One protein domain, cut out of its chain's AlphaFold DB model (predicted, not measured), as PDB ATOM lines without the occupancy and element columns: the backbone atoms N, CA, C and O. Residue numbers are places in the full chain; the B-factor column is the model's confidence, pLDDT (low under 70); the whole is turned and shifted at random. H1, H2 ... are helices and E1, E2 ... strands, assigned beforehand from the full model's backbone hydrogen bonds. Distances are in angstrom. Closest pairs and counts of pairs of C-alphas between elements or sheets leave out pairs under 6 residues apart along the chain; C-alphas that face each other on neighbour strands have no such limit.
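This is residues 7 to 68 of the 90 residues of an uncharacterized protein of Candidatus Nitrosopelagicus sp (UniProt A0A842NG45). A ribbon of two antiparallel strands, E1 and E2, has four short helices strung in a loose arc beside it; H3 packs on E2, while H1 and H2 lie farther out. The 62 printed residues run E1, H1, H2, H3, H4, E2, class mixed. The whole is compact, radius of gyration of the C-alphas 11.8 A, and flat, spanning 33 by 31 by 16 A.

E1, residues 7 to 11, begins at C-alpha 7 (11.108, -23.679, -44.104) and is 13.3 A long. H1 is residues 20 to 29, 13.9 A; H2, 32 to 38; H3, 44 to 49; H4, 52 to 55. E2, residues 56 to 60, 12.9 A, ends at C-alpha 60 (9.425, -26.142, -40.307).

In E1 and E2, N 8 and O 59 are 2.8 A apart, within hydrogen-bond range. The closest C-alphas of H3 and E2, Val 44 and Ala 60, are 6.0 A apart. H3 and H4 are close but not clearly touching, closest C-alphas Ile 47 and Gly 53, 6.2 A. So are H1 and H2, Leu 27 and Leu 33, 6.1 A, at a steep tilt of 60 degrees. H1, H2 and H3 have every O i to N i+4 pair within range; H4 is too short for one.

C-alphas 16 and 40 are farthest apart, 34.0 A. The printed part has no cut and no long link. pLDDT is under 70 at residues 13 to 20, 37 to 41 and 61 to 65.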
ATOM      1  N   ILE A   7      12.259 -24.370 -44.686       81.69
ATOM      2  CA  ILE A   7      11.108 -23.679 -44.104       81.69
ATOM      3  C   ILE A   7      10.084 -23.427 -45.192       81.69
ATOM      4  O   ILE A   7      10.341 -22.716 -46.159       81.69
ATOM      5  N   ILE A   8       8.894 -23.972 -45.001       83.56
ATOM      6  CA  ILE A   8       7.796 -23.851 -45.945       83.56
ATOM      7  C   ILE A   8       6.954 -22.643 -45.545       83.56
ATOM      8  O   ILE A   8       6.513 -22.517 -44.403       83.56
ATOM      9  N   VAL A   9       6.713 -21.750 -46.495       81.94
ATOM     10  CA  VAL A   9       5.886 -20.557 -46.355       81.94
ATOM     11  C   VAL A   9       4.722 -20.658 -47.328       81.94
ATOM     12  O   VAL A   9       4.908 -20.794 -48.536       81.94
ATOM     13  N   ARG A  10       3.508 -20.543 -46.795       80.56
ATOM     14  CA  ARG A  10       2.262 -20.593 -47.558       80.56
ATOM     15  C   ARG A  10       1.421 -19.362 -47.280       80.56
ATOM     16  O   ARG A  10       1.136 -19.059 -46.126       80.56
ATOM     17  N   ALA A  11       0.958 -18.677 -48.321       77.00
ATOM     18  CA  ALA A  11       0.021 -17.571 -48.143       77.00
ATOM     19  C   ALA A  11      -1.310 -18.067 -47.546       77.00
ATOM     20  O   ALA A  11      -1.847 -19.091 -47.958       77.00
ATOM     21  N   ARG A  12      -1.883 -17.327 -46.589       73.06
ATOM     22  CA  ARG A  12      -3.139 -17.740 -45.925       73.06
ATOM     23  C   ARG A  12      -4.352 -17.806 -46.863       73.06
ATOM     24  O   ARG A  12      -5.321 -18.495 -46.560       73.06
ATOM     25  N   ASP A  13      -4.314 -17.091 -47.986       64.94
ATOM     26  CA  ASP A  13      -5.472 -16.868 -48.866       64.94
ATOM     27  C   ASP A  13      -5.512 -17.794 -50.103       64.94
ATOM     28  O   ASP A  13      -6.057 -17.447 -51.144       64.94
ATOM     29  N   PHE A  14      -4.965 -19.011 -50.015       56.97
ATOM     30  CA  PHE A  14      -4.844 -19.950 -51.149       56.97
ATOM     31  C   PHE A  14      -6.163 -20.580 -51.659       56.97
ATOM     32  O   PHE A  14      -6.148 -21.624 -52.310       56.97
ATOM     33  N   LYS A  15      -7.334 -19.976 -51.401       49.41
ATOM     34  CA  LYS A  15      -8.633 -20.547 -51.814       49.41
ATOM     35  C   LYS A  15      -8.869 -20.555 -53.325       49.41
ATOM     36  O   LYS A  15      -9.678 -21.351 -53.792       49.41
ATOM     37  N   MET A  16      -8.172 -19.723 -54.088       45.72
ATOM     38  CA  MET A  16      -8.134 -19.757 -55.550       45.72
ATOM     39  C   MET A  16      -6.761 -19.238 -55.960       45.72
ATOM     40  O   MET A  16      -6.394 -18.157 -55.515       45.72
ATOM     41  N   GLY A  17      -6.010 -20.037 -56.728       54.62
ATOM     42  CA  GLY A  17      -4.582 -19.850 -57.016       54.62
ATOM     43  C   GLY A  17      -4.176 -18.383 -57.168       54.62
ATOM     44  O   GLY A  17      -4.483 -17.789 -58.200       54.62
ATOM     45  N   PRO A  18      -3.511 -17.783 -56.170       52.00
ATOM     46  CA  PRO A  18      -3.136 -16.391 -56.240       52.00
ATOM     47  C   PRO A  18      -1.630 -16.321 -56.445       52.00
ATOM     48  O   PRO A  18      -0.866 -16.590 -55.525       52.00
ATOM     49  N   ASP A  19      -1.231 -16.014 -57.680       65.88
ATOM     50  CA  ASP A  19      -0.057 -15.205 -58.015       65.88
ATOM     51  C   ASP A  19       1.116 -15.328 -57.019       65.88
ATOM     52  O   ASP A  19       1.558 -14.359 -56.401       65.88
ATOM     53  N   VAL A  20       1.618 -16.553 -56.825       67.38
ATOM     54  CA  VAL A  20       2.768 -16.816 -55.944       67.38
ATOM     55  C   VAL A  20       3.967 -15.974 -56.374       67.38
ATOM     56  O   VAL A  20       4.741 -15.517 -55.541       67.38
ATOM     57  N   GLU A  21       4.053 -15.679 -57.671       70.00
ATOM     58  CA  GLU A  21       4.996 -14.736 -58.257       70.00
ATOM     59  C   GLU A  21       4.801 -13.316 -57.715       70.00
ATOM     60  O   GLU A  21       5.766 -12.715 -57.251       70.00
ATOM     61  N   HIS A  22       3.571 -12.794 -57.679       74.69
ATOM     62  CA  HIS A  22       3.267 -11.499 -57.059       74.69
ATOM     63  C   HIS A  22       3.535 -11.494 -55.555       74.69
ATOM     64  O   HIS A  22       3.994 -10.492 -54.995       74.69
ATOM     65  N   TYR A  23       3.253 -12.608 -54.883       74.94
ATOM     66  CA  TYR A  23       3.533 -12.765 -53.466       74.94
ATOM     67  C   TYR A  23       5.045 -12.691 -53.218       74.94
ATOM     68  O   TYR A  23       5.504 -11.820 -52.481       74.94
ATOM     69  N   VAL A  24       5.839 -13.488 -53.935       73.75
ATOM     70  CA  VAL A  24       7.307 -13.437 -53.923       73.75
ATOM     71  C   VAL A  24       7.830 -12.049 -54.301       73.75
ATOM     72  O   VAL A  24       8.743 -11.540 -53.648       73.75
ATOM     73  N   GLU A  25       7.259 -11.398 -55.314       78.19
ATOM     74  CA  GLU A  25       7.637 -10.041 -55.715       78.19
ATOM     75  C   GLU A  25       7.383  -9.035 -54.584       78.19
ATOM     76  O   GLU A  25       8.227  -8.183 -54.309       78.19
ATOM     77  N   THR A  26       6.266  -9.169 -53.870       76.19
ATOM     78  CA  THR A  26       5.938  -8.348 -52.697       76.19
ATOM     79  C   THR A  26       6.942  -8.571 -51.567       76.19
ATOM     80  O   THR A  26       7.391  -7.614 -50.931       76.19
ATOM     81  N   LEU A  27       7.349  -9.821 -51.335       74.00
ATOM     82  CA  LEU A  27       8.358 -10.156 -50.328       74.00
ATOM     83  C   LEU A  27       9.739  -9.598 -50.665       74.00
ATOM     84  O   LEU A  27      10.429  -9.106 -49.765       74.00
ATOM     85  N   LYS A  28      10.118  -9.635 -51.950       75.19
ATOM     86  CA  LYS A  28      11.330  -8.991 -52.469       75.19
ATOM     87  C   LYS A  28      11.253  -7.475 -52.301       75.19
ATOM     88  O   LYS A  28      12.144  -6.892 -51.699       75.19
ATOM     89  N   LYS A  29      10.170  -6.833 -52.753       77.88
ATOM     90  CA  LYS A  29       9.991  -5.369 -52.679       77.88
ATOM     91  C   LYS A  29      10.030  -4.829 -51.251       77.88
ATOM     92  O   LYS A  29      10.550  -3.743 -51.027       77.88
ATOM     93  N   ASN A  30       9.505  -5.582 -50.288       73.00
ATOM     94  CA  ASN A  30       9.506  -5.186 -48.880       73.00
ATOM     95  C   ASN A  30      10.814  -5.538 -48.142       73.00
ATOM     96  O   ASN A  30      10.877  -5.383 -46.918       73.00
ATOM     97  N   GLY A  31      11.830  -6.058 -48.843       70.88
ATOM     98  CA  GLY A  31      13.117  -6.465 -48.269       70.88
ATOM     99  C   GLY A  31      12.993  -7.585 -47.235       70.88
ATOM    100  O   GLY A  31      13.861  -7.746 -46.381       70.88
ATOM    101  N   THR A  32      11.888  -8.337 -47.250       74.25
ATOM    102  CA  THR A  32      11.637  -9.385 -46.252       74.25
ATOM    103  C   THR A  32      12.566 -10.566 -46.497       74.25
ATOM    104  O   THR A  32      13.209 -11.013 -45.560       74.25
ATOM    105  N   LEU A  33      12.727 -10.999 -47.751       70.31
ATOM    106  CA  LEU A  33      13.671 -12.068 -48.106       70.31
ATOM    107  C   LEU A  33      15.130 -11.686 -47.813       70.31
ATOM    108  O   LEU A  33      15.899 -12.514 -47.341       70.31
ATOM    109  N   GLU A  34      15.498 -10.424 -48.032       73.81
ATOM    110  CA  GLU A  34      16.846  -9.929 -47.728       73.81
ATOM    111  C   GLU A  34      17.112  -9.913 -46.220       73.81
ATOM    112  O   GLU A  34      18.158 -10.374 -45.780       73.81
ATOM    113  N   LYS A  35      16.145  -9.457 -45.411       73.12
ATOM    114  CA  LYS A  35      16.239  -9.518 -43.942       73.12
ATOM    115  C   LYS A  35      16.375 -10.947 -43.443       73.12
ATOM    116  O   LYS A  35      17.216 -11.212 -42.595       73.12
ATOM    117  N   LEU A  36      15.573 -11.847 -44.002       71.12
ATOM    118  CA  LEU A  36      15.640 -13.270 -43.711       71.12
ATOM    119  C   LEU A  36      17.030 -13.833 -44.043       71.12
ATOM    120  O   LEU A  36      17.621 -14.496 -43.209       71.12
ATOM    121  N   SER A  37      17.608 -13.486 -45.193       67.50
ATOM    122  CA  SER A  37      18.973 -13.888 -45.561       67.50
ATOM    123  C   SER A  37      20.066 -13.276 -44.663       67.50
ATOM    124  O   SER A  37      21.074 -13.929 -44.398       67.50
ATOM    125  N   GLN A  38      19.892 -12.044 -44.170       69.44
ATOM    126  CA  GLN A  38      20.853 -11.396 -43.266       69.44
ATOM    127  C   GLN A  38      20.814 -11.952 -41.837       69.44
ATOM    128  O   GLN A  38      21.846 -12.007 -41.156       69.44
ATOM    129  N   GLU A  39      19.638 -12.366 -41.368       67.38
ATOM    130  CA  GLU A  39      19.503 -13.112 -40.127       67.38
ATOM    131  C   GLU A  39      19.995 -14.539 -40.372       67.38
ATOM    132  O   GLU A  39      19.228 -15.427 -40.713       67.38
ATOM    133  N   ASN A  40      21.293 -14.773 -40.155       61.41
ATOM    134  CA  ASN A  40      21.986 -16.072 -40.267       61.41
ATOM    135  C   ASN A  40      21.321 -17.233 -39.476       61.41
ATOM    136  O   ASN A  40      21.819 -18.352 -39.483       61.41
ATOM    137  N   ASN A  41      20.224 -16.966 -38.762       65.62
ATOM    138  CA  ASN A  41      19.412 -17.911 -38.015       65.62
ATOM    139  C   ASN A  41      17.977 -17.953 -38.578       65.62
ATOM    140  O   ASN A  41      17.000 -17.621 -37.893       65.62
ATOM    141  N   LEU A  42      17.870 -18.333 -39.855       70.81
ATOM    142  CA  LEU A  42      16.607 -18.609 -40.527       70.81
ATOM    143  C   LEU A  42      15.952 -19.832 -39.894       70.81
ATOM    144  O   LEU A  42      16.275 -20.972 -40.216       70.81
ATOM    145  N   ASN A  43      15.037 -19.572 -38.968       73.00
ATOM    146  CA  ASN A  43      14.176 -20.567 -38.352       73.00
ATOM    147  C   ASN A  43      12.730 -20.051 -38.327       73.00
ATOM    148  O   ASN A  43      12.454 -18.864 -38.542       73.00
ATOM    149  N   VAL A  44      11.792 -20.958 -38.067       75.06
ATOM    150  CA  VAL A  44      10.358 -20.649 -38.079       75.06
ATOM    151  C   VAL A  44       9.984 -19.541 -37.098       75.06
ATOM    152  O   VAL A  44       9.121 -18.727 -37.424       75.06
ATOM    153  N   GLU A  45      10.614 -19.468 -35.925       78.69
ATOM    154  CA  GLU A  45      10.351 -18.395 -34.961       78.69
ATOM    155  C   GLU A  45      10.811 -17.038 -35.492       78.69
ATOM    156  O   GLU A  45      10.030 -16.084 -35.451       78.69
ATOM    157  N   SER A  46      12.021 -16.943 -36.049       75.94
ATOM    158  CA  SER A  46      12.536 -15.708 -36.654       75.94
ATOM    159  C   SER A  46      11.581 -15.203 -37.738       75.94
ATOM    160  O   SER A  46      11.123 -14.063 -37.695       75.94
ATOM    161  N   ILE A  47      11.164 -16.086 -38.652       76.31
ATOM    162  CA  ILE A  47      10.268 -15.728 -39.759       76.31
ATOM    163  C   ILE A  47       8.876 -15.333 -39.248       76.31
ATOM    164  O   ILE A  47       8.305 -14.350 -39.733       76.31
ATOM    165  N   LYS A  48       8.335 -16.032 -38.239       76.81
ATOM    166  CA  LYS A  48       7.046 -15.688 -37.608       76.81
ATOM    167  C   LYS A  48       7.052 -14.302 -36.962       76.81
ATOM    168  O   LYS A  48       6.012 -13.646 -36.949       76.81
ATOM    169  N   ASN A  49       8.200 -13.852 -36.458       77.25
ATOM    170  CA  ASN A  49       8.369 -12.518 -35.878       77.25
ATOM    171  C   ASN A  49       8.496 -11.404 -36.933       77.25
ATOM    172  O   ASN A  49       8.363 -10.224 -36.603       77.25
ATOM    173  N   THR A  50       8.695 -11.746 -38.208       74.62
ATOM    174  CA  THR A  50       8.685 -10.767 -39.302       74.62
ATOM    175  C   THR A  50       7.264 -10.436 -39.775       74.62
ATOM    176  O   THR A  50       6.283 -11.107 -39.443       74.62
ATOM    177  N   SER A  51       7.139  -9.421 -40.638       71.56
ATOM    178  CA  SER A  51       5.886  -9.118 -41.347       71.56
ATOM    179  C   SER A  51       5.329 -10.315 -42.138       71.56
ATOM    180  O   SER A  51       4.124 -10.350 -42.394       71.56
ATOM    181  N   LEU A  52       6.169 -11.303 -42.477       74.19
ATOM    182  CA  LEU A  52       5.789 -12.523 -43.187       74.19
ATOM    183  C   LEU A  52       4.803 -13.384 -42.388       74.19
ATOM    184  O   LEU A  52       3.798 -13.835 -42.933       74.19
ATOM    185  N   GLY A  53       5.035 -13.554 -41.082       75.25
ATOM    186  CA  GLY A  53       4.225 -14.433 -40.229       75.25
ATOM    187  C   GLY A  53       2.764 -14.011 -40.081       75.25
ATOM    188  O   GLY A  53       1.908 -14.824 -39.735       75.25
ATOM    189  N   LYS A  54       2.442 -12.745 -40.372       75.44
ATOM    190  CA  LYS A  54       1.057 -12.249 -40.379       75.44
ATOM    191  C   LYS A  54       0.314 -12.579 -41.673       75.44
ATOM    192  O   LYS A  54      -0.912 -12.645 -41.656       75.44
ATOM    193  N   MET A  55       1.044 -12.759 -42.772       74.19
ATOM    194  CA  MET A  55       0.502 -12.968 -44.120       74.19
ATOM    195  C   MET A  55       0.526 -14.441 -44.541       74.19
ATOM    196  O   MET A  55      -0.152 -14.821 -45.496       74.19
ATOM    197  N   CYS A  56       1.300 -15.265 -43.837       77.19
ATOM    198  CA  CYS A  56       1.523 -16.661 -44.172       77.19
ATOM    199  C   CYS A  56       1.339 -17.604 -43.000       77.19
ATOM    200  O   CYS A  56       1.436 -17.228 -41.830       77.19
ATOM    201  N   ASP A  57       1.115 -18.854 -43.364       80.81
ATOM    202  CA  ASP A  57       1.422 -20.006 -42.547       80.81
ATOM    203  C   ASP A  57       2.865 -20.432 -42.830       80.81
ATOM    204  O   ASP A  57       3.318 -20.450 -43.974       80.81
ATOM    205  N   ILE A  58       3.612 -20.687 -41.758       79.88
ATOM    206  CA  ILE A  58       5.038 -21.016 -41.806       79.88
ATOM    207  C   ILE A  58       5.218 -22.352 -41.101       79.88
ATOM    208  O   ILE A  58       4.831 -22.491 -39.934       79.88
ATOM    209  N   PHE A  59       5.845 -23.294 -41.791       79.94
ATOM    210  CA  PHE A  59       6.069 -24.659 -41.344       79.94
ATOM    211  C   PHE A  59       7.571 -24.954 -41.369       79.94
ATOM    212  O   PHE A  59       8.243 -24.657 -42.352       79.94
ATOM    213  N   ALA A  60       8.103 -25.513 -40.282       74.56
ATOM    214  CA  ALA A  60       9.425 -26.142 -40.307       74.56
ATOM    215  C   ALA A  60       9.243 -27.512 -40.947       74.56
ATOM    216  O   ALA A  60       8.200 -28.136 -40.721       74.56
ATOM    217  N   GLU A  61      10.224 -28.000 -41.698       68.00
ATOM    218  CA  GLU A  61      10.199 -29.370 -42.202       68.00
ATOM    219  C   GLU A  61      10.398 -30.402 -41.066       68.00
ATOM    220  O   GLU A  61      11.397 -31.102 -40.963       68.00
ATOM    221  N   GLU A  62       9.410 -30.525 -40.179       55.88
ATOM    222  CA  GLU A  62       9.239 -31.682 -39.306       55.88
ATOM    223  C   GLU A  62       8.374 -32.706 -40.050       55.88
ATOM    224  O   GLU A  62       7.153 -32.635 -39.980       55.88
ATOM    225  N   THR A  63       9.011 -33.611 -40.807       53.47
ATOM    226  CA  THR A  63       8.584 -34.968 -41.266       53.47
ATOM    227  C   THR A  63       7.088 -35.314 -41.481       53.47
ATOM    228  O   THR A  63       6.722 -36.490 -41.489       53.47
ATOM    229  N   GLY A  64       6.195 -34.351 -41.709       58.62
ATOM    230  CA  GLY A  64       4.751 -34.604 -41.720       58.62
ATOM    231  C   GLY A  64       3.896 -33.590 -42.474       58.62
ATOM    232  O   GLY A  64       2.699 -33.828 -42.634       58.62
ATOM    233  N   HIS A  65       4.470 -32.491 -42.972       69.50
ATOM    234  CA  HIS A  65       3.710 -31.527 -43.762       69.50
ATOM    235  C   HIS A  65       3.727 -31.891 -45.248       69.50
ATOM    236  O   HIS A  65       4.781 -32.029 -45.863       69.50
ATOM    237  N   LYS A  66       2.539 -32.049 -45.840       76.00
ATOM    238  CA  LYS A  66       2.396 -32.271 -47.280       76.00
ATOM    239  C   LYS A  66       2.565 -30.936 -48.010       76.00
ATOM    240  O   LYS A  66       1.795 -30.008 -47.754       76.00
ATOM    241  N   LEU A  67       3.541 -30.871 -48.915       77.31
ATOM    242  CA  LEU A  67       3.707 -29.744 -49.830       77.31
ATOM    243  C   LEU A  67       2.487 -29.637 -50.752       77.31
ATOM    244  O   LEU A  67       2.028 -30.631 -51.329       77.31
ATOM    245  N   GLU A  68       1.966 -28.428 -50.888       78.38
ATOM    246  CA  GLU A  68       0.883 -28.071 -51.796       78.38
ATOM    247  C   GLU A  68       1.396 -27.118 -52.868       78.38
ATOM    248  O   GLU A  68       2.349 -26.370 -52.656       78.38
TER     249      GLU A  68